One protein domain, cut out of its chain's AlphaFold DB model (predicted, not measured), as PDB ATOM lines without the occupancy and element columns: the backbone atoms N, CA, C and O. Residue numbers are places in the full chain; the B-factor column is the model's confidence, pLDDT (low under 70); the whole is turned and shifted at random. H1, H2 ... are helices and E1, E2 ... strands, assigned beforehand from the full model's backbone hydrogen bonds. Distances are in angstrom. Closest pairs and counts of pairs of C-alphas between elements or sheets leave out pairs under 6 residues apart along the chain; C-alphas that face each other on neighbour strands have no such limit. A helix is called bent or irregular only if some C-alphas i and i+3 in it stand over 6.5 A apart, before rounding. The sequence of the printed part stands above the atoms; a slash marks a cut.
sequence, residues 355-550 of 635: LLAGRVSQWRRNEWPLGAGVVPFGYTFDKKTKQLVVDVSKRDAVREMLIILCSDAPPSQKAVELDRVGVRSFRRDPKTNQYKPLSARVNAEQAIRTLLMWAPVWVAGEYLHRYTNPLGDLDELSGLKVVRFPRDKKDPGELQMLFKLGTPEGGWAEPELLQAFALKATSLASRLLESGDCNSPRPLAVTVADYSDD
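AT A GLANCE: This is residues 355 to 550 of the 635 residues of an uncharacterized protein of Aeromicrobium sp. 9AM (UniProt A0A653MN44). Two parts sit side by side: a twisted three-stranded sheet, E3, E5 and E4, with the short helices H1 and H7 over its opposite faces, and a cluster of mostly crossed helices, H2 to H6, gathered round the long H6. H5 comes between them, next to H6 and grazing the sheet, while the small hairpin E1 and E2 leads into H2. The printed part has 196 residues with seven named helices and five named strands, in the order H1 E1 E2 H2 H3 H4 H5 E3 E4 E5 H6 H7; the class is mixed, helices and strands. The larger sheet runs E3, E5, E4, antiparallel. The whole is compact, with a radius of gyration of the C-alphas of 17.6 A and spans of 49 by 42 by 40 A.

IN THESE COORDINATES: Find C-alpha 355 at (160.718, 300.376, 197.015); there H1 begins and runs to 363. Next come E1, residues 379 to 381, and E2, 388 to 390. H2, 392 to 406, spans 21.4 A and is irregular: C-alphas 393 and 396 are 7.7 A apart. H3 is 411 to 420, H4 444 to 453, H5 455 to 459. E3, 462 to 468, spans 19.3 A; E4 is 480 to 483; E5, 494 to 500, spans 19.2 A. H6, 511 to 531, spans 30.3 A from (196.268, 285.058, 203.220). H7, 542 to 549, ends at (174.481, 284.821, 209.341).

HOW THE PARTS SIT: Start at H6, the hub. Its residues 513 to 520 touch residues 402 to 406 of H2, closest at C-alphas 406 and 517, 5.6 A, at a steep tilt of 51 degrees. It touches H4 at C-alphas 521 and 452, 5.2 A, and H5 at C-alphas 514 and 459, 5.7 A. H2 and H3 form a helical hairpin, closest at C-alphas 401 and 418, 6.0 A. H3 touches H4, about perpendicular at 75 degrees, closest at C-alphas 411 and 445, 5.2 A. In the larger sheet, look for N 465 and O 497 at 2.8 A between E3 and E5, and N 483 and O 494 at 2.8 A in the hairpin E4 and E5. H1 lies over E5 at a height over the sheet of 9.5 A; on the opposite face H7 lies only just over E5, with 3 C-alphas falling on it, at 6.4 A. The hairpin E1 and E2 has N 380 and O 389 at 2.9 A; E1 and H2 are near each other. In H1, H3, H4, H5, H6 and H7 every O i to N i+4 pair is within hydrogen-bond range; in H2, 9 of 11.

THE WHOLE: The C-alphas farthest apart are those of Arg 420 and Asp 473, 49.2 A. The printed part has no cut. The links H1 to E1, H3 to H4 and E3 to E4 are long. Expect pLDDT under 70 at residues 533 to 536 and 548 to 550.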
ATOM      1  N   LEU A 355     159.431 300.659 197.661       87.50
ATOM      2  CA  LEU A 355     160.718 300.376 197.015       87.50
ATOM      3  C   LEU A 355     161.773 299.919 198.031       87.50
ATOM      4  O   LEU A 355     162.518 298.981 197.756       87.50
ATOM      5  N   LEU A 356     161.810 300.539 199.213       86.38
ATOM      6  CA  LEU A 356     162.682 300.143 200.317       86.38
ATOM      7  C   LEU A 356     162.350 298.745 200.846       86.38
ATOM      8  O   LEU A 356     163.237 297.902 200.911       86.38
ATOM      9  N   ALA A 357     161.078 298.465 201.143       84.69
ATOM     10  CA  ALA A 357     160.622 297.134 201.544       84.69
ATOM     11  C   ALA A 357     160.912 296.091 200.449       84.69
ATOM     12  O   ALA A 357     161.289 294.957 200.742       84.69
ATOM     13  N   GLY A 358     160.824 296.497 199.175       86.50
ATOM     14  CA  GLY A 358     161.300 295.722 198.033       86.50
ATOM     15  C   GLY A 358     162.786 295.365 198.133       86.50
ATOM     16  O   GLY A 358     163.118 294.193 197.989       86.50
ATOM     17  N   ARG A 359     163.669 296.328 198.441       88.06
ATOM     18  CA  ARG A 359     165.110 296.077 198.643       88.06
ATOM     19  C   ARG A 359     165.404 295.199 199.857       88.06
ATOM     20  O   ARG A 359     166.185 294.264 199.730       88.06
ATOM     21  N   VAL A 360     164.744 295.424 200.994       87.12
ATOM     22  CA  VAL A 360     164.881 294.552 202.178       87.12
ATOM     23  C   VAL A 360     164.435 293.121 201.840       87.12
ATOM     24  O   VAL A 360     165.100 292.159 202.211       87.12
ATOM     25  N   SER A 361     163.368 292.960 201.051       85.50
ATOM     26  CA  SER A 361     162.917 291.658 200.538       85.50
ATOM     27  C   SER A 361     163.844 291.049 199.470       85.50
ATOM     28  O   SER A 361     163.846 289.832 199.297       85.50
ATOM     29  N   GLN A 362     164.622 291.847 198.733       88.38
ATOM     30  CA  GLN A 362     165.690 291.356 197.847       88.38
ATOM     31  C   GLN A 362     166.864 290.825 198.671       88.38
ATOM     32  O   GLN A 362     167.226 289.661 198.515       88.38
ATOM     33  N   TRP A 363     167.362 291.629 199.614       88.19
ATOM     34  CA  TRP A 363     168.427 291.257 200.546       88.19
ATOM     35  C   TRP A 363     168.108 289.971 201.324       88.19
ATOM     36  O   TRP A 363     168.887 289.026 201.272       88.19
ATOM     37  N   ARG A 364     166.906 289.858 201.907       83.81
ATOM     38  CA  ARG A 364     166.420 288.638 202.593       83.81
ATOM     39  C   ARG A 364     166.386 287.368 201.731       83.81
ATOM     40  O   ARG A 364     166.297 286.271 202.267       83.81
ATOM     41  N   ARG A 365     166.397 287.499 200.401       85.31
ATOM     42  CA  ARG A 365     166.430 286.377 199.438       85.31
ATOM     43  C   ARG A 365     167.817 286.204 198.794       85.31
ATOM     44  O   ARG A 365     167.951 285.479 197.811       85.31
ATOM     45  N   ASN A 366     168.823 286.904 199.328       88.38
ATOM     46  CA  ASN A 366     170.168 287.076 198.780       88.38
ATOM     47  C   ASN A 366     170.188 287.567 197.308       88.38
ATOM     48  O   ASN A 366     171.178 287.390 196.604       88.38
ATOM     49  N   GLU A 367     169.100 288.186 196.811       91.56
ATOM     50  CA  GLU A 367     169.041 288.731 195.445       91.56
ATOM     51  C   GLU A 367     169.972 289.954 195.344       91.56
ATOM     52  O   GLU A 367     169.791 290.948 196.052       91.56
ATOM     53  N   TRP A 368     170.939 289.909 194.425       93.38
ATOM     54  CA  TRP A 368     171.980 290.923 194.261       93.38
ATOM     55  C   TRP A 368     171.392 292.316 193.935       93.38
ATOM     56  O   TRP A 368     170.744 292.485 192.892       93.38
ATOM     57  N   PRO A 369     171.628 293.355 194.766       88.81
ATOM     58  CA  PRO A 369     170.828 294.582 194.755       88.81
ATOM     59  C   PRO A 369     171.151 295.523 193.588       88.81
ATOM     60  O   PRO A 369     170.370 296.431 193.300       88.81
ATOM     61  N   LEU A 370     172.288 295.326 192.909       89.31
ATOM     62  CA  LEU A 370     172.710 296.143 191.763       89.31
ATOM     63  C   LEU A 370     172.372 295.497 190.403       89.31
ATOM     64  O   LEU A 370     172.517 296.137 189.359       89.31
ATOM     65  N   GLY A 371     171.892 294.246 190.412       90.81
ATOM     66  CA  GLY A 371     171.523 293.473 189.224       90.81
ATOM     67  C   GLY A 371     172.684 293.148 188.272       90.81
ATOM     68  O   GLY A 371     173.842 293.483 188.509       90.81
ATOM     69  N   ALA A 372     172.357 292.521 187.138       89.75
ATOM     70  CA  ALA A 372     173.326 292.062 186.129       89.75
ATOM     71  C   ALA A 372     174.207 293.168 185.508       89.75
ATOM     72  O   ALA A 372     175.197 292.878 184.838       89.75
ATOM     73  N   GLY A 373     173.832 294.442 185.670       86.31
ATOM     74  CA  GLY A 373     174.573 295.579 185.119       86.31
ATOM     75  C   GLY A 373     175.857 295.915 185.880       86.31
ATOM     76  O   GLY A 373     176.705 296.602 185.311       86.31
ATOM     77  N   VAL A 374     175.988 295.442 187.127       89.44
ATOM     78  CA  VAL A 374     177.118 295.703 188.030       89.44
ATOM     79  C   VAL A 374     177.496 294.404 188.736       89.44
ATOM     80  O   VAL A 374     176.858 294.020 189.712       89.44
ATOM     81  N   VAL A 375     178.525 293.723 188.233       92.12
ATOM     82  CA  VAL A 375     179.010 292.435 188.757       92.12
ATOM     83  C   VAL A 375     180.496 292.577 189.103       92.12
ATOM     84  O   VAL A 375     181.240 293.099 188.267       92.12
ATOM     85  N   PRO A 376     180.948 292.176 190.305       93.19
ATOM     86  CA  PRO A 376     182.365 292.213 190.656       93.19
ATOM     87  C   PRO A 376     183.192 291.238 189.818       93.19
ATOM     88  O   PRO A 376     182.726 290.159 189.457       93.19
ATOM     89  N   PHE A 377     184.439 291.603 189.521       95.19
ATOM     90  CA  PHE A 377     185.370 290.683 188.867       95.19
ATOM     91  C   PHE A 377     185.594 289.446 189.754       95.19
ATOM     92  O   PHE A 377     185.643 289.578 190.974       95.19
ATOM     93  N   GLY A 378     185.658 288.252 189.162       95.75
ATOM     94  CA  GLY A 378     185.602 286.983 189.904       95.75
ATOM     95  C   GLY A 378     184.191 286.450 190.192       95.75
ATOM     96  O   GLY A 378     184.054 285.328 190.650       95.75
ATOM     97  N   TYR A 379     183.124 287.194 189.893       96.56
ATOM     98  CA  TYR A 379     181.752 286.725 190.109       96.56
ATOM     99  C   TYR A 379     180.967 286.672 188.796       96.56
ATOM    100  O   TYR A 379     181.241 287.399 187.836       96.56
ATOM    101  N   THR A 380     179.949 285.817 188.766       95.69
ATOM    102  CA  THR A 380     178.909 285.784 187.733       95.69
ATOM    103  C   THR A 380     177.554 286.106 188.358       95.69
ATOM    104  O   THR A 380     177.351 285.920 189.553       95.69
ATOM    105  N   PHE A 381     176.621 286.630 187.561       95.81
ATOM    106  CA  PHE A 381     175.247 286.882 187.998       95.81
ATOM    107  C   PHE A 381     174.326 285.831 187.382       95.81
ATOM    108  O   PHE A 381     174.100 285.846 186.166       95.81
ATOM    109  N   ASP A 382     173.774 284.942 188.207       96.38
ATOM    110  CA  ASP A 382     172.758 284.002 187.744       96.38
ATOM    111  C   ASP A 382     171.430 284.740 187.539       96.38
ATOM    112  O   ASP A 382     170.854 285.317 188.457       96.38
ATOM    113  N   LYS A 383     170.899 284.691 186.317       94.56
ATOM    114  CA  LYS A 383     169.628 285.335 185.965       94.56
ATOM    115  C   LYS A 383     168.407 284.654 186.597       94.56
ATOM    116  O   LYS A 383     167.371 285.313 186.694       94.56
ATOM    117  N   LYS A 384     168.497 283.373 186.983       93.06
ATOM    118  CA  LYS A 384     167.384 282.608 187.573       93.06
ATOM    119  C   LYS A 384     167.196 282.965 189.048       93.06
ATOM    120  O   LYS A 384     166.137 283.470 189.415       93.06
ATOM    121  N   THR A 385     168.223 282.760 189.870       90.81
ATOM    122  CA  THR A 385     168.210 283.091 191.309       90.81
ATOM    123  C   THR A 385     168.402 284.586 191.586       90.81
ATOM    124  O   THR A 385     167.981 285.072 192.633       90.81
ATOM    125  N   LYS A 386     169.000 285.332 190.642       94.31
ATOM    126  CA  LYS A 386     169.484 286.721 190.794       94.31
ATOM    127  C   LYS A 386     170.575 286.889 191.848       94.31
ATOM    128  O   LYS A 386     170.765 287.996 192.353       94.31
ATOM    129  N   GLN A 387     171.272 285.816 192.190       95.06
ATOM    130  CA  GLN A 387     172.384 285.841 193.131       95.06
ATOM    131  C   GLN A 387     173.704 286.055 192.377       95.06
ATOM    132  O   GLN A 387     173.781 285.871 191.155       95.06
ATOM    133  N   LEU A 388     174.742 286.478 193.100       95.00
ATOM    134  CA  LEU A 388     176.108 286.364 192.599       95.00
ATOM    135  C   LEU A 388     176.643 284.976 192.936       95.00
ATOM    136  O   LEU A 388     176.469 284.508 194.057       95.00
ATOM    137  N   VAL A 389     177.316 284.356 191.974       96.44
ATOM    138  CA  VAL A 389     177.984 283.063 192.128       96.44
ATOM    139  C   VAL A 389     179.477 283.270 191.889       96.44
ATOM    140  O   VAL A 389     179.867 283.965 190.945       96.44
ATOM    141  N   VAL A 390     180.304 282.692 192.759       97.75
ATOM    142  CA  VAL A 390     181.768 282.691 192.638       97.75
ATOM    143  C   VAL A 390     182.171 282.006 191.333       97.75
ATOM    144  O   VAL A 390     181.783 280.872 191.068       97.75
ATOM    145  N   ASP A 391     182.968 282.691 190.518       97.44
ATOM    146  CA  ASP A 391     183.522 282.148 189.282       97.44
ATOM    147  C   ASP A 391     184.951 281.655 189.527       97.44
ATOM    148  O   ASP A 391     185.922 282.403 189.393       97.44
ATOM    149  N   VAL A 392     185.065 280.383 189.912       97.06
ATOM    150  CA  VAL A 392     186.344 279.747 190.272       97.06
ATOM    151  C   VAL A 392     187.350 279.797 189.113       97.06
ATOM    152  O   VAL A 392     188.545 279.939 189.361       97.06
ATOM    153  N   SER A 393     186.887 279.807 187.853       97.25
ATOM    154  CA  SER A 393     187.760 279.927 186.669       97.25
ATOM    155  C   SER A 393     188.550 281.241 186.620       97.25
ATOM    156  O   SER A 393     189.564 281.337 185.934       97.25
ATOM    157  N   LYS A 394     188.106 282.263 187.364       97.25
ATOM    158  CA  LYS A 394     188.769 283.566 187.460       97.25
ATOM    159  C   LYS A 394     189.686 283.701 188.677       97.25
ATOM    160  O   LYS A 394     190.179 284.805 188.891       97.25
ATOM    161  N   ARG A 395     189.926 282.644 189.468       97.44
ATOM    162  CA  ARG A 395     190.745 282.715 190.697       97.44
ATOM    163  C   ARG A 395     192.103 283.369 190.447       97.44
ATOM    164  O   ARG A 395     192.396 284.391 191.061       97.44
ATOM    165  N   ASP A 396     192.860 282.857 189.484       97.88
ATOM    166  CA  ASP A 396     194.205 283.356 189.173       97.88
ATOM    167  C   ASP A 396     194.167 284.800 188.655       97.88
ATOM    168  O   ASP A 396     194.949 285.647 189.077       97.88
ATOM    169  N   ALA A 397     193.182 285.137 187.817       97.88
ATOM    170  CA  ALA A 397     192.995 286.505 187.335       97.88
ATOM    171  C   ALA A 397     192.605 287.483 188.464       97.88
ATOM    172  O   ALA A 397     193.020 288.642 188.457       97.88
ATOM    173  N   VAL A 398     191.815 287.046 189.451       97.94
ATOM    174  CA  VAL A 398     191.515 287.852 190.645       97.94
ATOM    175  C   VAL A 398     192.778 288.022 191.486       97.94
ATOM    176  O   VAL A 398     193.080 289.151 191.863       97.94
ATOM    177  N   ARG A 399     193.555 286.958 191.716       98.38
ATOM    178  CA  ARG A 399     194.843 287.018 192.421       98.38
ATOM    179  C   ARG A 399     195.801 288.027 191.778       98.38
ATOM    180  O   ARG A 399     196.273 288.930 192.467       98.38
ATOM    181  N   GLU A 400     196.006 287.958 190.463       98.44
ATOM    182  CA  GLU A 400     196.842 288.920 189.728       98.44
ATOM    183  C   GLU A 400     196.294 290.355 189.807       98.44
ATOM    184  O   GLU A 400     197.050 291.306 190.017       98.44
ATOM    185  N   MET A 401     194.968 290.539 189.744       98.06
ATOM    186  CA  MET A 401     194.344 291.841 190.013       98.06
ATOM    187  C   MET A 401     194.699 292.369 191.412       98.06
ATOM    188  O   MET A 401     194.979 293.563 191.547       98.06
ATOM    189  N   LEU A 402     194.699 291.525 192.449       98.12
ATOM    190  CA  LEU A 402     195.068 291.941 193.806       98.12
ATOM    191  C   LEU A 402     196.546 292.352 193.885       98.12
ATOM    192  O   LEU A 402     196.838 293.401 194.458       98.12
ATOM    193  N   ILE A 403     197.460 291.613 193.242       98.44
ATOM    194  CA  ILE A 403     198.890 291.971 193.147       98.44
ATOM    195  C   ILE A 403     199.063 293.357 192.507       98.44
ATOM    196  O   ILE A 403     199.705 294.242 193.084       98.44
ATOM    197  N   ILE A 404     198.425 293.594 191.354       98.25
ATOM    198  CA  ILE A 404     198.490 294.881 190.642       98.25
ATOM    199  C   ILE A 404     197.878 296.015 191.480       98.25
ATOM    200  O   ILE A 404     198.397 297.133 191.501       98.25
ATOM    201  N   LEU A 405     196.788 295.767 192.213       97.19
ATOM    202  CA  LEU A 405     196.187 296.773 193.093       97.19
ATOM    203  C   LEU A 405     197.068 297.082 194.316       97.19
ATOM    204  O   LEU A 405     197.143 298.251 194.714       97.19
ATOM    205  N   CYS A 406     197.777 296.090 194.855       97.25
ATOM    206  CA  CYS A 406     198.718 296.227 195.969       97.25
ATOM    207  C   CYS A 406     200.015 296.964 195.610       97.25
ATOM    208  O   CYS A 406     200.537 297.681 196.469       97.25
ATOM    209  N   SER A 407     200.503 296.835 194.370       97.50
ATOM    210  CA  SER A 407     201.776 297.418 193.913       97.50
ATOM    211  C   SER A 407     201.865 298.942 194.121       97.50
ATOM    212  O   SER A 407     200.862 299.619 194.367       97.50
ATOM    213  N   ASP A 408     203.058 299.521 194.003       96.44
ATOM    214  CA  ASP A 408     203.250 300.981 194.062       96.44
ATOM    215  C   ASP A 408     203.297 301.651 192.676       96.44
ATOM    216  O   ASP A 408     203.641 302.826 192.552       96.44
ATOM    217  N   ALA A 409     202.875 300.931 191.629       97.06
ATOM    218  CA  ALA A 409     202.731 301.479 190.283       97.06
ATOM    219  C   ALA A 409     201.704 302.639 190.230       97.06
ATOM    220  O   ALA A 409     200.702 302.630 190.961       97.06
ATOM    221  N   PRO A 410     201.893 303.638 189.347       97.06
ATOM    222  CA  PRO A 410     200.941 304.733 189.186       97.06
ATOM    223  C   PRO A 410     199.576 304.227 188.669       97.06
ATOM    224  O   PRO A 410     199.526 303.244 187.924       97.06
ATOM    225  N   PRO A 411     198.448 304.899 188.989       96.69
ATOM    226  CA  PRO A 411     197.111 304.404 188.641       96.69
ATOM    227  C   PRO A 411     196.866 304.165 187.144       96.69
ATOM    228  O   PRO A 411     196.083 303.288 186.789       96.69
ATOM    229  N   SER A 412     197.538 304.917 186.267       96.44
ATOM    230  CA  SER A 412     197.499 304.722 184.813       96.44
ATOM    231  C   SER A 412     198.139 303.399 184.385       96.44
ATOM    232  O   SER A 412     197.543 302.667 183.599       96.44
ATOM    233  N   GLN A 413     199.310 303.062 184.933       97.62
ATOM    234  CA  GLN A 413     199.984 301.788 184.678       97.62
ATOM    235  C   GLN A 413     199.151 300.619 185.213       97.62
ATOM    236  O   GLN A 413     198.873 299.684 184.466       97.62
ATOM    237  N   LYS A 414     198.644 300.729 186.451       97.88
ATOM    238  CA  LYS A 414     197.733 299.725 187.025       97.88
ATOM    239  C   LYS A 414     196.514 299.479 186.143       97.88
ATOM    240  O   LYS A 414     196.138 298.335 185.939       97.88
ATOM    241  N   ALA A 415     195.898 300.528 185.595       97.06
ATOM    242  CA  ALA A 415     194.741 300.374 184.715       97.06
ATOM    243  C   ALA A 415     195.071 299.594 183.426       97.06
ATOM    244  O   ALA A 415     194.242 298.806 182.977       97.06
ATOM    245  N   VAL A 416     196.274 299.766 182.863       97.50
ATOM    246  CA  VAL A 416     196.753 299.000 181.695       97.50
ATOM    247  C   VAL A 416     197.066 297.544 182.061       97.50
ATOM    248  O   VAL A 416     196.701 296.637 181.318       97.50
ATOM    249  N   GLU A 417     197.711 297.299 183.200       97.75
ATOM    250  CA  GLU A 417     198.025 295.944 183.678       97.75
ATOM    251  C   GLU A 417     196.749 295.153 184.009       97.75
ATOM    252  O   GLU A 417     196.570 294.034 183.534       97.75
ATOM    253  N   LEU A 418     195.798 295.773 184.711       97.50
ATOM    254  CA  LEU A 418     194.483 295.193 184.994       97.50
ATOM    255  C   LEU A 418     193.682 294.891 183.719       97.50
ATOM    256  O   LEU A 418     192.944 293.907 183.671       97.50
ATOM    257  N   ASP A 419     193.843 295.698 182.667       96.62
ATOM    258  CA  ASP A 419     193.196 295.425 181.386       96.62
ATOM    259  C   ASP A 419     193.755 294.177 180.689       96.62
ATOM    260  O   ASP A 419     192.977 293.462 180.043       96.62
ATOM    261  N   ARG A 420     195.052 293.877 180.858       97.06
ATOM    262  CA  ARG A 420     195.682 292.631 180.376       97.06
ATOM    263  C   ARG A 420     195.156 291.406 181.125       97.06
ATOM    264  O   ARG A 420     194.880 290.396 180.494       97.06
ATOM    265  N   VAL A 421     194.918 291.538 182.433       96.50
ATOM    266  CA  VAL A 421     194.268 290.518 183.286       96.50
ATOM    267  C   VAL A 421     192.769 290.339 182.958       96.50
ATOM    268  O   VAL A 421     192.100 289.444 183.467       96.50
ATOM    269  N   GLY A 422     192.209 291.168 182.070       95.81
ATOM    270  CA  GLY A 422     190.809 291.074 181.653       95.81
ATOM    271  C   GLY A 422     189.827 291.775 182.595       95.81
ATOM    272  O   GLY A 422     188.616 291.696 182.379       95.81
ATOM    273  N   VAL A 423     190.314 292.508 183.602       95.50
ATOM    274  CA  VAL A 423     189.463 293.340 184.459       95.50
ATOM    275  C   VAL A 423     188.858 294.456 183.610       95.50
ATOM    276  O   VAL A 423     189.521 295.073 182.776       95.50
ATOM    277  N   ARG A 424     187.565 294.721 183.794       93.62
ATOM    278  CA  ARG A 424     186.831 295.788 183.102       93.62
ATOM    279  C   ARG A 424     186.074 296.622 184.122       93.62
ATOM    280  O   ARG A 424     185.877 296.218 185.265       93.62
ATOM    281  N   SER A 425     185.621 297.803 183.719       87.56
ATOM    282  CA  SER A 425     184.819 298.654 184.600       87.56
ATOM    283  C   SER A 425     183.498 297.977 184.982       87.56
ATOM    284  O   SER A 425     182.804 297.504 184.088       87.56
ATOM    285  N   PHE A 426     183.099 298.030 186.256       80.38
ATOM    286  CA  PHE A 426     181.901 297.346 186.778       80.38
ATOM    287  C   PHE A 426     180.578 297.662 186.058       80.38
ATOM    288  O   PHE A 426     179.675 296.836 186.075       80.38
ATOM    289  N   ARG A 427     180.424 298.856 185.467       79.75
ATOM    290  CA  ARG A 427     179.192 299.299 184.791       79.75
ATOM    291  C   ARG A 427     179.417 299.381 183.282       79.75
ATOM    292  O   ARG A 427     180.362 300.045 182.841       79.75
ATOM    293  N   ARG A 428     178.508 298.774 182.513       80.69
ATOM    294  CA  ARG A 428     178.441 298.913 181.048       80.69
ATOM    295  C   ARG A 428     178.347 300.383 180.644       80.69
ATOM    296  O   ARG A 428     177.657 301.167 181.297       80.69
ATOM    297  N   ASP A 429     179.033 300.756 179.574       79.44
ATOM    298  CA  ASP A 429     178.898 302.088 178.997       79.44
ATOM    299  C   ASP A 429     177.501 302.248 178.363       79.44
ATOM    300  O   ASP A 429     177.107 301.379 177.583       79.44
ATOM    301  N   PRO A 430     176.742 303.321 178.660       74.38
ATOM    302  CA  PRO A 430     175.398 303.498 178.106       74.38
ATOM    303  C   PRO A 430     175.350 303.598 176.576       74.38
ATOM    304  O   PRO A 430     174.333 303.240 175.994       74.38
ATOM    305  N   LYS A 431     176.423 304.068 175.921       79.06
ATOM    306  CA  LYS A 431     176.460 304.253 174.463       79.06
ATOM    307  C   LYS A 431     176.812 302.968 173.717       79.06
ATOM    308  O   LYS A 431     176.287 302.745 172.636       79.06
ATOM    309  N   THR A 432     177.703 302.138 174.268       84.06
ATOM    310  CA  THR A 432     178.157 300.898 173.601       84.06
ATOM    311  C   THR A 432     177.554 299.617 174.180       84.06
ATOM    312  O   THR A 432     177.736 298.552 173.604       84.06
ATOM    313  N   ASN A 433     176.867 299.686 175.329       80.62
ATOM    314  CA  ASN A 433     176.350 298.540 176.095       80.62
ATOM    315  C   ASN A 433     177.422 297.478 176.453       80.62
ATOM    316  O   ASN A 433     177.106 296.327 176.763       80.62
ATOM    317  N   GLN A 434     178.701 297.864 176.450       85.69
ATOM    318  CA  GLN A 434     179.846 297.000 176.755       85.69
ATOM    319  C   GLN A 434     180.587 297.486 178.007       85.69
ATOM    320  O   GLN A 434     180.559 298.670 178.352       85.69
ATOM    321  N   TYR A 435     181.276 296.578 178.699       86.31
ATOM    322  CA  TYR A 435     182.161 296.943 179.807       86.31
ATOM    323  C   TYR A 435     183.472 297.501 179.252       86.31
ATOM    324  O   TYR A 435     184.236 296.786 178.606       86.31
ATOM    325  N   LYS A 436     183.738 298.787 179.499       90.31
ATOM    326  CA  LYS A 436     184.966 299.431 179.022       90.31
ATOM    327  C   LYS A 436     186.212 298.897 179.748       90.31
ATOM    328  O   LYS A 436     186.133 298.655 180.960       90.31
ATOM    329  N   PRO A 437     187.354 298.791 179.044       93.31
ATOM    330  CA  PRO A 437     188.673 298.711 179.665       93.31
ATOM    331  C   PRO A 437     188.876 299.842 180.685       93.31
ATOM    332  O   PRO A 437     188.304 300.930 180.550       93.31
ATOM    333  N   LEU A 438     189.665 299.589 181.725       93.12
ATOM    334  CA  LEU A 438     189.980 300.556 182.774       93.12
ATOM    335  C   LEU A 438     190.894 301.672 182.256       93.12
ATOM    336  O   LEU A 438     190.672 302.831 182.598       93.12
ATOM    337  N   SER A 439     191.848 301.358 181.378       92.69
ATOM    338  CA  SER A 439     192.695 302.339 180.679       92.69
ATOM    339  C   SER A 439     191.894 303.281 179.773       92.69
ATOM    340  O   SER A 439     192.255 304.443 179.612       92.69
ATOM    341  N   ALA A 440     190.749 302.827 179.249       92.06
ATOM    342  CA  ALA A 440     189.831 303.636 178.445       92.06
ATOM    343  C   ALA A 440     188.929 304.575 179.281       92.06
ATOM    344  O   ALA A 440     188.033 305.235 178.739       92.06
ATOM    345  N   ARG A 441     189.109 304.638 180.610       88.88
ATOM    346  CA  ARG A 441     188.419 305.595 181.487       88.88
ATOM    347  C   ARG A 441     189.238 306.883 181.600       88.88
ATOM    348  O   ARG A 441     190.401 306.853 181.973       88.88
ATOM    349  N   VAL A 442     188.574 308.027 181.399       88.31
ATOM    350  CA  VAL A 442     189.161 309.384 181.501       88.31
ATOM    351  C   VAL A 442     189.886 309.632 182.835       88.31
ATOM    352  O   VAL A 442     190.821 310.421 182.892       88.31
ATOM    353  N   ASN A 443     189.470 308.956 183.910       92.06
ATOM    354  CA  ASN A 443     190.124 309.017 185.212       92.06
ATOM    355  C   ASN A 443     190.436 307.595 185.718       92.06
ATOM    356  O   ASN A 443     189.579 306.929 186.305       92.06
ATOM    357  N   ALA A 444     191.672 307.148 185.479       93.38
ATOM    358  CA  ALA A 444     192.184 305.862 185.950       93.38
ATOM    359  C   ALA A 444     192.272 305.794 187.486       93.38
ATOM    360  O   ALA A 444     191.919 304.774 188.070       93.38
ATOM    361  N   GLU A 445     192.657 306.881 188.161       93.88
ATOM    362  CA  GLU A 445     192.726 306.941 189.630       93.88
ATOM    363  C   GLU A 445     191.365 306.648 190.270       93.88
ATOM    364  O   GLU A 445     191.273 305.813 191.168       93.88
ATOM    365  N   GLN A 446     190.286 307.238 189.750       89.19
ATOM    366  CA  GLN A 446     188.927 306.962 190.216       89.19
ATOM    367  C   GLN A 446     188.505 305.508 189.947       89.19
ATOM    368  O   GLN A 446     187.758 304.937 190.743       89.19
ATOM    369  N   ALA A 447     188.980 304.883 188.866       90.69
ATOM    370  CA  ALA A 447     188.717 303.473 188.576       90.69
ATOM    371  C   ALA A 447     189.443 302.538 189.565       90.69
ATOM    372  O   ALA A 447     188.803 301.661 190.147       90.69
ATOM    373  N   ILE A 448     190.732 302.780 189.837       94.38
ATOM    374  CA  ILE A 448     191.524 302.047 190.841       94.38
ATOM    375  C   ILE A 448     190.958 302.258 192.256       94.38
ATOM    376  O   ILE A 448     190.770 301.293 192.995       94.38
ATOM    377  N   ARG A 449     190.600 303.499 192.618       90.69
ATOM    378  CA  ARG A 449     189.888 303.825 193.869       90.69
ATOM    379  C   ARG A 449     188.573 303.059 193.968       90.69
ATOM    380  O   ARG A 449     188.255 302.555 195.038       90.69
ATOM    381  N   THR A 450     187.824 302.950 192.869       88.62
ATOM    382  CA  THR A 450     186.582 302.169 192.848       88.62
ATOM    383  C   THR A 450     186.867 300.699 193.116       88.62
ATOM    384  O   THR A 450     186.237 300.163 194.011       88.62
ATOM    385  N   LEU A 451     187.839 300.062 192.450       91.56
ATOM    386  CA  LEU A 451     188.219 298.676 192.762       91.56
ATOM    387  C   LEU A 451     188.586 298.509 194.247       91.56
ATOM    388  O   LEU A 451     188.012 297.663 194.918       91.56
ATOM    389  N   LEU A 452     189.440 299.368 194.805       90.50
ATOM    390  CA  LEU A 452     189.828 299.285 196.222       90.50
ATOM    391  C   LEU A 452     188.649 299.469 197.203       90.50
ATOM    392  O   LEU A 452     188.663 298.873 198.275       90.50
ATOM    393  N   MET A 453     187.596 300.218 196.847       86.12
ATOM    394  CA  MET A 453     186.368 300.301 197.664       86.12
ATOM    395  C   MET A 453     185.546 298.999 197.679       86.12
ATOM    396  O   MET A 453     184.704 298.829 198.557       86.12
ATOM    397  N   TRP A 454     185.784 298.078 196.741       90.19
ATOM    398  CA  TRP A 454     185.160 296.751 196.699       90.19
ATOM    399  C   TRP A 454     185.976 295.677 197.434       90.19
ATOM    400  O   TRP A 454     185.571 294.519 197.443       90.19
ATOM    401  N   ALA A 455     187.080 296.041 198.101       91.19
ATOM    402  CA  ALA A 455     187.967 295.089 198.770       91.19
ATOM    403  C   ALA A 455     187.282 294.051 199.694       91.19
ATOM    404  O   ALA A 455     187.674 292.887 199.607       91.19
ATOM    405  N   PRO A 456     186.245 294.383 200.497       92.38
ATOM    406  CA  PRO A 456     185.533 293.389 201.315       92.38
ATOM    407  C   PRO A 456     184.976 292.192 200.527       92.38
ATOM    408  O   PRO A 456     184.941 291.079 201.049       92.38
ATOM    409  N   VAL A 457     184.636 292.382 199.246       94.25
ATOM    410  CA  VAL A 457     184.114 291.314 198.379       94.25
ATOM    411  C   VAL A 457     185.177 290.265 198.058       94.25
ATOM    412  O   VAL A 457     184.851 289.087 198.005       94.25
ATOM    413  N   TRP A 458     186.447 290.647 197.902       96.25
ATOM    414  CA  TRP A 458     187.526 289.683 197.632       96.25
ATOM    415  C   TRP A 458     188.279 289.231 198.885       96.25
ATOM    416  O   TRP A 458     188.875 288.160 198.874       96.25
ATOM    417  N   VAL A 459     188.251 290.017 199.964       93.94
ATOM    418  CA  VAL A 459     188.897 289.654 201.236       93.94
ATOM    419  C   VAL A 459     188.006 288.730 202.066       93.94
ATOM    420  O   VAL A 459     188.473 287.692 202.518       93.94
ATOM    421  N   ALA A 460     186.733 289.091 202.254       92.25
ATOM    422  CA  ALA A 460     185.803 288.373 203.128       92.25
ATOM    423  C   ALA A 460     184.677 287.648 202.369       92.25
ATOM    424  O   ALA A 460     183.949 286.858 202.960       92.25
ATOM    425  N   GLY A 461     184.498 287.914 201.069       94.19
ATOM    426  CA  GLY A 461     183.309 287.450 200.350       94.19
ATOM    427  C   GLY A 461     182.051 288.228 200.739       94.19
ATOM    428  O   GLY A 461     180.950 287.693 200.647       94.19
ATOM    429  N   GLU A 462     182.192 289.475 201.199       93.25
ATOM    430  CA  GLU A 462     181.098 290.257 201.779       93.25
ATOM    431  C   GLU A 462     180.867 291.588 201.059       93.25
ATOM    432  O   GLU A 462     181.802 292.321 200.732       93.25
ATOM    433  N   TYR A 463     179.597 291.949 200.859       91.69
ATOM    434  CA  TYR A 463     179.204 293.253 200.327       91.69
ATOM    435  C   TYR A 463     178.182 293.946 201.229       91.69
ATOM    436  O   TYR A 463     177.026 293.538 201.318       91.69
ATOM    437  N   LEU A 464     178.588 295.050 201.860       90.06
ATOM    438  CA  LEU A 464     177.699 295.877 202.671       90.06
ATOM    439  C   LEU A 464     176.984 296.926 201.806       90.06
ATOM    440  O   LEU A 464     177.510 298.011 201.547       90.06
ATOM    441  N   HIS A 465     175.755 296.626 201.388       90.19
ATOM    442  CA  HIS A 465     174.906 297.590 200.700       90.19
ATOM    443  C   HIS A 465     174.318 298.588 201.708       90.19
ATOM    444  O   HIS A 465     173.481 298.241 202.542       90.19
ATOM    445  N   ARG A 466     174.753 299.848 201.628       88.88
ATOM    446  CA  ARG A 466     174.254 300.951 202.463       88.88
ATOM    447  C   ARG A 466     173.233 301.769 201.684       88.88
ATOM    448  O   ARG A 466     173.504 302.178 200.554       88.88
ATOM    449  N   TYR A 467     172.084 302.041 202.291       87.69
ATOM    450  CA  TYR A 467     171.043 302.872 201.698       87.69
ATOM    451  C   TYR A 467     170.603 303.967 202.669       87.69
ATOM    452  O   TYR A 467     169.948 303.680 203.670       87.69
ATOM    453  N   THR A 468     170.946 305.225 202.373       87.94
ATOM    454  CA  THR A 468     170.509 306.391 203.154       87.94
ATOM    455  C   THR A 468     168.996 306.374 203.314       87.94
ATOM    456  O   THR A 468     168.272 306.287 202.322       87.94
ATOM    457  N   ASN A 469     168.522 306.443 204.553       87.44
ATOM    458  CA  ASN A 469     167.107 306.349 204.856       87.44
ATOM    459  C   ASN A 469     166.387 307.647 204.420       87.44
ATOM    460  O   ASN A 469     166.667 308.716 204.951       87.44
ATOM    461  N   PRO A 470     165.455 307.601 203.455       82.56
ATOM    462  CA  PRO A 470     164.738 308.782 202.980       82.56
ATOM    463  C   PRO A 470     163.503 309.117 203.838       82.56
ATOM    464  O   PRO A 470     162.760 310.031 203.488       82.56
ATOM    465  N   LEU A 471     163.251 308.358 204.911       84.56
ATOM    466  CA  LEU A 471     162.092 308.461 205.794       84.56
ATOM    467  C   LEU A 471     162.579 308.925 207.171       84.56
ATOM    468  O   LEU A 471     162.926 308.101 208.013       84.56
ATOM    469  N   GLY A 472     162.662 310.246 207.360       79.56
ATOM    470  CA  GLY A 472     163.401 310.884 208.460       79.56
ATOM    471  C   GLY A 472     163.143 310.295 209.849       79.56
ATOM    472  O   GLY A 472     164.103 310.094 210.589       79.56
ATOM    473  N   ASP A 473     161.898 309.928 210.146       83.56
ATOM    474  CA  ASP A 473     161.440 309.467 211.467       83.56
ATOM    475  C   ASP A 473     161.354 307.933 211.598       83.56
ATOM    476  O   ASP A 473     160.832 307.413 212.578       83.56
ATOM    477  N   LEU A 474     161.832 307.180 210.599       87.19
ATOM    478  CA  LEU A 474     161.791 305.718 210.623       87.19
ATOM    479  C   LEU A 474     163.017 305.143 211.345       87.19
ATOM    480  O   LEU A 474     164.142 305.332 210.888       87.19
ATOM    481  N   ASP A 475     162.805 304.410 212.437       88.88
ATOM    482  CA  ASP A 475     163.888 303.749 213.190       88.88
ATOM    483  C   ASP A 475     164.118 302.287 212.785       88.88
ATOM    484  O   ASP A 475     165.211 301.749 212.967       88.88
ATOM    485  N   GLU A 476     163.124 301.643 212.174       88.88
ATOM    486  CA  GLU A 476     163.219 300.274 211.671       88.88
ATOM    487  C   GLU A 476     162.349 300.094 210.422       88.88
ATOM    488  O   GLU A 476     161.213 300.565 210.371       88.88
ATOM    489  N   LEU A 477     162.852 299.371 209.420       84.00
ATOM    490  CA  LEU A 477     162.058 298.913 208.286       84.00
ATOM    491  C   LEU A 477     162.084 297.390 208.187       84.00
ATOM    492  O   LEU A 477     163.062 296.810 207.716       84.00
ATOM    493  N   SER A 478     160.973 296.745 208.550       80.50
ATOM    494  CA  SER A 478     160.809 295.291 208.429       80.50
ATOM    495  C   SER A 478     161.965 294.527 209.096       80.50
ATOM    496  O   SER A 478     162.729 293.845 208.411       80.50
ATOM    497  N   GLY A 479     162.145 294.669 210.412       78.50
ATOM    498  CA  GLY A 479     163.238 294.056 211.181       78.50
ATOM    499  C   GLY A 479     164.605 294.729 211.011       78.50
ATOM    500  O   GLY A 479     165.509 294.489 211.810       78.50
ATOM    501  N   LEU A 480     164.786 295.568 209.982       82.25
ATOM    502  CA  LEU A 480     166.069 296.193 209.681       82.25
ATOM    503  C   LEU A 480     166.171 297.582 210.317       82.25
ATOM    504  O   LEU A 480     165.544 298.534 209.850       82.25
ATOM    505  N   LYS A 481     166.977 297.697 211.374       89.50
ATOM    506  CA  LYS A 481     167.199 298.959 212.094       89.50
ATOM    507  C   LYS A 481     167.892 300.003 211.214       89.50
ATOM    508  O   LYS A 481     168.818 299.691 210.463       89.50
ATOM    509  N   VAL A 482     167.467 301.255 211.347       90.38
ATOM    510  CA  VAL A 482     168.103 302.419 210.724       90.38
ATOM    511  C   VAL A 482     169.268 302.873 211.602       90.38
ATOM    512  O   VAL A 482     169.093 303.287 212.745       90.38
ATOM    513  N   VAL A 483     170.483 302.813 211.062       91.12
ATOM    514  CA  VAL A 483     171.703 303.189 211.782       91.12
ATOM    515  C   VAL A 483     171.916 304.696 211.664       91.12
ATOM    516  O   VAL A 483     172.123 305.208 210.564       91.12
ATOM    517  N   ARG A 484     171.898 305.408 212.794       89.69
ATOM    518  CA  ARG A 484     172.133 306.863 212.899       89.69
ATOM    519  C   ARG A 484     173.416 307.154 213.681       89.69
ATOM    520  O   ARG A 484     173.871 306.327 214.467       89.69
ATOM    521  N   PHE A 485     174.011 308.325 213.482       86.12
ATOM    522  CA  PHE A 485     175.091 308.833 214.322       86.12
ATOM    523  C   PHE A 485     174.489 309.391 215.618       86.12
ATOM    524  O   PHE A 485     173.762 310.379 215.553       86.12
ATOM    525  N   PRO A 486     174.829 308.859 216.810       84.75
ATOM    526  CA  PRO A 486     174.184 309.266 218.068       84.75
ATOM    527  C   PRO A 486     174.303 310.758 218.420       84.75
ATOM    528  O   PRO A 486     173.602 311.247 219.300       84.75
ATOM    529  N   ARG A 487     175.226 311.482 217.771       86.25
ATOM    530  CA  ARG A 487     175.502 312.904 218.012       86.25
ATOM    531  C   ARG A 487     174.786 313.854 217.049       86.25
ATOM    532  O   ARG A 487     174.763 315.048 217.331       86.25
ATOM    533  N   ASP A 488     174.221 313.364 215.946       85.31
ATOM    534  CA  ASP A 488     173.545 314.205 214.955       85.31
ATOM    535  C   ASP A 488     172.038 313.917 214.927       85.31
ATOM    536  O   ASP A 488     171.571 312.922 214.381       85.31
ATOM    537  N   LYS A 489     171.258 314.834 215.510       84.50
ATOM    538  CA  LYS A 489     169.789 314.756 215.549       84.50
ATOM    539  C   LYS A 489     169.122 314.969 214.185       84.50
ATOM    540  O   LYS A 489     167.931 314.711 214.066       84.50
ATOM    541  N   LYS A 490     169.840 315.498 213.188       83.44
ATOM    542  CA  LYS A 490     169.326 315.707 211.822       83.44
ATOM    543  C   LYS A 490     169.706 314.574 210.880       83.44
ATOM    544  O   LYS A 490     169.354 314.619 209.702       83.44
ATOM    545  N   ASP A 491     170.425 313.584 211.388       84.69
ATOM    546  CA  ASP A 491     170.900 312.469 210.605       84.69
ATOM    547  C   ASP A 491     169.726 311.591 210.139       84.69
ATOM    548  O   ASP A 491     169.053 310.979 210.979       84.69
ATOM    549  N   PRO A 492     169.481 311.470 208.819       85.00
ATOM    550  CA  PRO A 492     168.447 310.577 208.302       85.00
ATOM    551  C   PRO A 492     168.703 309.104 208.656       85.00
ATOM    552  O   PRO A 492     167.771 308.303 208.673       85.00
ATOM    553  N   GLY A 493     169.958 308.746 208.937       90.44
ATOM    554  CA  GLY A 493     170.409 307.375 209.117       90.44
ATOM    555  C   GLY A 493     170.555 306.613 207.802       90.44
ATOM    556  O   GLY A 493     170.386 307.149 206.700       90.44
ATOM    557  N   GLU A 494     170.888 305.332 207.900       91.69
ATOM    558  CA  GLU A 494     170.919 304.423 206.755       91.69
ATOM    559  C   GLU A 494     170.437 303.020 207.128       91.69
ATOM    560  O   GLU A 494     170.637 302.548 208.244       91.69
ATOM    561  N   LEU A 495     169.837 302.338 206.157       89.69
ATOM    562  CA  LEU A 495     169.631 300.899 206.199       89.69
ATOM    563  C   LEU A 495     170.914 300.220 205.712       89.69
ATOM    564  O   LEU A 495     171.470 300.592 204.674       89.69
ATOM    565  N   GLN A 496     171.368 299.218 206.453       90.69
ATOM    566  CA  GLN A 496     172.561 298.435 206.147       90.69
ATOM    567  C   GLN A 496     172.142 297.008 205.803       90.69
ATOM    568  O   GLN A 496     171.411 296.390 206.563       90.69
ATOM    569  N   MET A 497     172.574 296.497 204.656       89.44
ATOM    570  CA  MET A 497     172.226 295.166 204.153       89.44
ATOM    571  C   MET A 497     173.524 294.442 203.790       89.44
ATOM    572  O   MET A 497     174.139 294.765 202.771       89.44
ATOM    573  N   LEU A 498     173.972 293.519 204.642       91.25
ATOM    574  CA  LEU A 498     175.192 292.742 204.420       91.25
ATOM    575  C   LEU A 498     174.879 291.500 203.577       91.25
ATOM    576  O   LEU A 498     174.044 290.684 203.957       91.25
ATOM    577  N   PHE A 499     175.519 291.382 202.418       89.62
ATOM    578  CA  PHE A 499     175.397 290.237 201.519       89.62
ATOM    579  C   PHE A 499     176.618 289.336 201.674       89.62
ATOM    580  O   PHE A 499     177.736 289.775 201.388       89.62
ATOM    581  N   LYS A 500     176.397 288.077 202.063       91.00
ATOM    582  CA  LYS A 500     177.417 287.027 202.024       91.00
ATOM    583  C   LYS A 500     177.441 286.421 200.620       91.00
ATOM    584  O   LYS A 500     176.528 285.704 200.216       91.00
ATOM    585  N   LEU A 501     178.464 286.798 199.860       93.06
ATOM    586  CA  LEU A 501     178.733 286.355 198.488       93.06
ATOM    587  C   LEU A 501     179.651 285.123 198.457       93.06
ATOM    588  O   LEU A 501     179.686 284.411 197.457       93.06
ATOM    589  N   GLY A 502     180.396 284.898 199.544       94.00
ATOM    590  CA  GLY A 502     181.387 283.836 199.663       94.00
ATOM    591  C   GLY A 502     182.665 284.104 198.863       94.00
ATOM    592  O   GLY A 502     182.791 285.084 198.120       94.00
ATOM    593  N   THR A 503     183.624 283.204 199.033       96.69
ATOM    594  CA  THR A 503     184.908 283.148 198.325       96.69
ATOM    595  C   THR A 503     185.119 281.719 197.802       96.69
ATOM    596  O   THR A 503     184.451 280.797 198.278       96.69
ATOM    597  N   PRO A 504     185.991 281.494 196.801       96.94
ATOM    598  CA  PRO A 504     186.382 280.138 196.421       96.94
ATOM    599  C   PRO A 504     187.126 279.451 197.574       96.94
ATOM    600  O   PRO A 504     187.683 280.114 198.451       96.94
ATOM    601  N   GLU A 505     187.168 278.120 197.561       95.94
ATOM    602  CA  GLU A 505     187.846 277.328 198.591       95.94
ATOM    603  C   GLU A 505     189.342 277.681 198.692       95.94
ATOM    604  O   GLU A 505     190.067 277.724 197.692       95.94
ATOM    605  N   GLY A 506     189.808 277.987 199.906       94.31
ATOM    606  CA  GLY A 506     191.147 278.539 200.151       94.31
ATOM    607  C   GLY A 506     191.313 280.020 199.769       94.31
ATOM    608  O   GLY A 506     192.437 280.499 199.694       94.31
ATOM    609  N   GLY A 507     190.227 280.749 199.499       96.56
ATOM    610  CA  GLY A 507     190.237 282.189 199.232       96.56
ATOM    611  C   GLY A 507     190.657 282.590 197.814       96.56
ATOM    612  O   GLY A 507     191.174 281.800 197.022       96.56
ATOM    613  N   TRP A 508     190.426 283.862 197.476       97.44
ATOM    614  CA  TRP A 508     190.780 284.434 196.169       97.44
ATOM    615  C   TRP A 508     192.293 284.519 195.915       97.44
ATOM    616  O   TRP A 508     192.709 284.586 194.761       97.44
ATOM    617  N   ALA A 509     193.092 284.527 196.978       97.75
ATOM    618  CA  ALA A 509     194.547 284.571 196.976       97.75
ATOM    619  C   ALA A 509     195.075 284.059 198.329       97.75
ATOM    620  O   ALA A 509     194.290 283.797 199.243       97.75
ATOM    621  N   GLU A 510     196.394 283.963 198.459       97.94
ATOM    622  CA  GLU A 510     197.093 283.624 199.696       97.94
ATOM    623  C   GLU A 510     196.766 284.633 200.827       97.94
ATOM    624  O   GLU A 510     196.595 285.831 200.547       97.94
ATOM    625  N   PRO A 511     196.681 284.200 202.104       97.31
ATOM    626  CA  PRO A 511     196.268 285.058 203.220       97.31
ATOM    627  C   PRO A 511     197.086 286.347 203.364       97.31
ATOM    628  O   PRO A 511     196.530 287.405 203.660       97.31
ATOM    629  N   GLU A 512     198.390 286.287 203.098       97.81
ATOM    630  CA  GLU A 512     199.325 287.410 203.181       97.81
ATOM    631  C   GLU A 512     198.994 288.487 202.137       97.81
ATOM    632  O   GLU A 512     199.011 289.686 202.434       97.81
ATOM    633  N   LEU A 513     198.629 288.070 200.918       97.69
ATOM    634  CA  LEU A 513     198.223 288.973 199.841       97.69
ATOM    635  C   LEU A 513     196.840 289.578 200.120       97.69
ATOM    636  O   LEU A 513     196.649 290.781 199.922       97.69
ATOM    637  N   LEU A 514     195.894 288.787 200.643       96.69
ATOM    638  CA  LEU A 514     194.587 289.293 201.084       96.69
ATOM    639  C   LEU A 514     194.733 290.323 202.216       96.69
ATOM    640  O   LEU A 514     194.090 291.375 202.175       96.69
ATOM    641  N   GLN A 515     195.621 290.079 203.185       95.75
ATOM    642  CA  GLN A 515     195.918 291.013 204.273       95.75
ATOM    643  C   GLN A 515     196.581 292.298 203.756       95.75
ATOM    644  O   GLN A 515     196.141 293.399 204.102       95.75
ATOM    645  N   ALA A 516     197.591 292.191 202.886       96.25
ATOM    646  CA  ALA A 516     198.242 293.347 202.265       96.25
ATOM    647  C   ALA A 516     197.245 294.208 201.465       96.25
ATOM    648  O   ALA A 516     197.253 295.441 201.563       96.25
ATOM    649  N   PHE A 517     196.335 293.566 200.729       96.06
ATOM    650  CA  PHE A 517     195.276 294.232 199.979       96.06
ATOM    651  C   PHE A 517     194.254 294.924 200.895       96.06
ATOM    652  O   PHE A 517     193.933 296.097 200.679       96.06
ATOM    653  N   ALA A 518     193.811 294.255 201.965       92.75
ATOM    654  CA  ALA A 518     192.927 294.834 202.977       92.75
ATOM    655  C   ALA A 518     193.550 296.074 203.647       92.75
ATOM    656  O   ALA A 518     192.881 297.099 203.813       92.75
ATOM    657  N   LEU A 519     194.848 296.029 203.968       93.62
ATOM    658  CA  LEU A 519     195.597 297.168 204.506       93.62
ATOM    659  C   LEU A 519     195.699 298.321 203.491       93.62
ATOM    660  O   LEU A 519     195.463 299.478 203.857       93.62
ATOM    661  N   LYS A 520     195.976 298.038 202.208       92.94
ATOM    662  CA  LYS A 520     196.025 299.055 201.137       92.94
ATOM    663  C   LYS A 520     194.665 299.741 200.948       92.94
ATOM    664  O   LYS A 520     194.604 300.970 200.851       92.94
ATOM    665  N   ALA A 521     193.579 298.966 200.944       89.62
ATOM    666  CA  ALA A 521     192.210 299.467 200.836       89.62
ATOM    667  C   ALA A 521     191.804 300.306 202.060       89.62
ATOM    668  O   ALA A 521     191.264 301.402 201.902       89.62
ATOM    669  N   THR A 522     192.148 299.858 203.270       86.69
ATOM    670  CA  THR A 522     191.901 300.601 204.518       86.69
ATOM    671  C   THR A 522     192.681 301.918 204.549       86.69
ATOM    672  O   THR A 522     192.115 302.968 204.839       86.69
ATOM    673  N   SER A 523     193.959 301.907 204.153       89.00
ATOM    674  CA  SER A 523     194.790 303.114 204.022       89.00
ATOM    675  C   SER A 523     194.237 304.116 203.000       89.00
ATOM    676  O   SER A 523     194.367 305.332 203.173       89.00
ATOM    677  N   LEU A 524     193.617 303.639 201.916       85.69
ATOM    678  CA  LEU A 524     192.882 304.509 201.001       85.69
ATOM    679  C   LEU A 524     191.631 305.083 201.678       85.69
ATOM    680  O   LEU A 524     191.464 306.297 201.668       85.69
ATOM    681  N   ALA A 525     190.794 304.248 202.297       78.00
ATOM    682  CA  ALA A 525     189.568 304.688 202.964       78.00
ATOM    683  C   ALA A 525     189.836 305.768 204.032       78.00
ATOM    684  O   ALA A 525     189.177 306.807 204.015       78.00
ATOM    685  N   SER A 526     190.853 305.589 204.882       79.88
ATOM    686  CA  SER A 526     191.252 306.587 205.885       79.88
ATOM    687  C   SER A 526     191.663 307.922 205.259       79.88
ATOM    688  O   SER A 526     191.213 308.971 205.711       79.88
ATOM    689  N   ARG A 527     192.443 307.916 204.167       86.00
ATOM    690  CA  ARG A 527     192.839 309.155 203.468       86.00
ATOM    691  C   ARG A 527     191.656 309.905 202.855       86.00
ATOM    692  O   ARG A 527     191.678 311.129 202.817       86.00
ATOM    693  N   LEU A 528     190.637 309.184 202.388       74.31
ATOM    694  CA  LEU A 528     189.413 309.772 201.832       74.31
ATOM    695  C   LEU A 528     188.508 310.380 202.914       74.31
ATOM    696  O   LEU A 528     187.795 311.348 202.658       74.31
ATOM    697  N   LEU A 529     188.574 309.836 204.130       72.81
ATOM    698  CA  LEU A 529     187.928 310.410 205.309       72.81
ATOM    699  C   LEU A 529     188.659 311.662 205.800       72.81
ATOM    700  O   LEU A 529     188.020 312.660 206.120       72.81
ATOM    701  N   GLU A 530     189.993 311.645 205.798       83.69
ATOM    702  CA  GLU A 530     190.821 312.809 206.137       83.69
ATOM    703  C   GLU A 530     190.660 313.976 205.150       83.69
ATOM    704  O   GLU A 530     190.745 315.136 205.561       83.69
ATOM    705  N   SER A 531     190.424 313.702 203.861       79.44
ATOM    706  CA  SER A 531     190.156 314.744 202.860       79.44
ATOM    707  C   SER A 531     188.723 315.285 202.902       79.44
ATOM    708  O   SER A 531     188.475 316.362 202.358       79.44
ATOM    709  N   GLY A 532     187.791 314.576 203.549       72.12
ATOM    710  CA  GLY A 532     186.358 314.873 203.497       72.12
ATOM    711  C   GLY A 532     185.692 314.482 202.170       72.12
ATOM    712  O   GLY A 532     184.553 314.870 201.932       72.12
ATOM    713  N   ASP A 533     186.369 313.703 201.315       60.25
ATOM    714  CA  ASP A 533     185.831 313.226 200.028       60.25
ATOM    715  C   ASP A 533     184.779 312.112 200.188       60.25
ATOM    716  O   ASP A 533     184.190 311.656 199.203       60.25
ATOM    717  N   CYS A 534     184.571 311.613 201.408       59.38
ATOM    718  CA  CYS A 534     183.465 310.733 201.750       59.38
ATOM    719  C   CYS A 534     182.902 311.044 203.140       59.38
ATOM    720  O   CYS A 534     183.614 311.451 204.058       59.38
ATOM    721  N   ASN A 535     181.603 310.790 203.300       60.72
ATOM    722  CA  ASN A 535     180.978 310.739 204.615       60.72
ATOM    723  C   ASN A 535     181.619 309.615 205.436       60.72
ATOM    724  O   ASN A 535     181.877 308.533 204.899       60.72
ATOM    725  N   SER A 536     181.802 309.841 206.739       65.50
ATOM    726  CA  SER A 536     182.221 308.793 207.673       65.50
ATOM    727  C   SER A 536     181.347 307.548 207.503       65.50
ATOM    728  O   SER A 536     180.124 307.665 207.611       65.50
ATOM    729  N   PRO A 537     181.911 306.355 207.232       73.06
ATOM    730  CA  PRO A 537     181.119 305.141 207.219       73.06
ATOM    731  C   PRO A 537     180.598 304.905 208.632       73.06
ATOM    732  O   PRO A 537     181.343 304.964 209.611       73.06
ATOM    733  N   ARG A 538     179.306 304.612 208.752       79.31
ATOM    734  CA  ARG A 538     178.751 304.146 210.024       79.31
ATOM    735  C   ARG A 538     179.364 302.790 210.379       79.31
ATOM    736  O   ARG A 538     179.629 302.013 209.449       79.31
ATOM    737  N   PRO A 539     179.524 302.460 211.670       82.31
ATOM    738  CA  PRO A 539     179.780 301.078 212.060       82.31
ATOM    739  C   PRO A 539     178.697 300.165 211.471       82.31
ATOM    740  O   PRO A 539     177.561 300.602 211.251       82.31
ATOM    741  N   LEU A 540     179.061 298.915 211.188       81.38
ATOM    742  CA  LEU A 540     178.083 297.874 210.896       81.38
ATOM    743  C   LEU A 540     177.233 297.664 212.157       81.38
ATOM    744  O   LEU A 540     177.783 297.498 213.246       81.38
ATOM    745  N   ALA A 541     175.908 297.719 212.036       80.81
ATOM    746  CA  ALA A 541     175.028 297.401 213.154       80.81
ATOM    747  C   ALA A 541     175.168 295.913 213.506       80.81
ATOM    748  O   ALA A 541     175.063 295.074 212.616       80.81
ATOM    749  N   VAL A 542     175.337 295.597 214.795       81.38
ATOM    750  CA  VAL A 542     175.489 294.211 215.287       81.38
ATOM    751  C   VAL A 542     174.347 293.330 214.772       81.38
ATOM    752  O   VAL A 542     174.600 292.354 214.082       81.38
ATOM    753  N   THR A 543     173.099 293.797 214.895       77.50
ATOM    754  CA  THR A 543     171.918 293.088 214.369       77.50
ATOM    755  C   THR A 543     171.978 292.799 212.865       77.50
ATOM    756  O   THR A 543     171.345 291.864 212.404       77.50
ATOM    757  N   VAL A 544     172.678 293.613 212.067       78.00
ATOM    758  CA  VAL A 544     172.819 293.387 210.616       78.00
ATOM    759  C   VAL A 544     173.866 292.317 210.324       78.00
ATOM    760  O   VAL A 544     173.687 291.583 209.357       78.00
ATOM    761  N   ALA A 545     174.914 292.215 211.149       81.06
ATOM    762  CA  ALA A 545     175.821 291.074 211.120       81.06
ATOM    763  C   ALA A 545     175.054 289.805 211.524       81.06
ATOM    764  O   ALA A 545     174.901 288.919 210.690       81.06
ATOM    765  N   ASP A 546     174.439 289.790 212.713       75.31
ATOM    766  CA  ASP A 546     173.692 288.640 213.248       75.31
ATOM    767  C   ASP A 546     172.637 288.113 212.252       75.31
ATOM    768  O   ASP A 546     172.580 286.923 211.950       75.31
ATOM    769  N   TYR A 547     171.826 289.005 211.668       70.56
ATOM    770  CA  TYR A 547     170.819 288.624 210.671       70.56
ATOM    771  C   TYR A 547     171.399 288.230 209.304       70.56
ATOM    772  O   TYR A 547     170.677 287.649 208.502       70.56
ATOM    773  N   SER A 548     172.654 288.557 208.983       65.94
ATOM    774  CA  SER A 548     173.289 288.102 207.733       65.94
ATOM    775  C   SER A 548     173.830 286.673 207.817       65.94
ATOM    776  O   SER A 548     174.094 286.056 206.785       65.94
ATOM    777  N   ASP A 549     173.985 286.162 209.038       64.62
ATOM    778  CA  ASP A 549     174.481 284.821 209.341       64.62
ATOM    779  C   ASP A 549     173.340 283.797 209.375       64.62
ATOM    780  O   ASP A 549     173.522 282.656 208.956       64.62
ATOM    781  N   ASP A 550     172.146 284.223 209.796       60.69
ATOM    782  CA  ASP A 550     170.966 283.370 209.930       60.69
ATOM    783  C   ASP A 550     169.876 283.713 208.892       60.69
ATOM    784  O   ASP A 550     169.039 284.612 209.051       60.69
TER     785      ASP A 550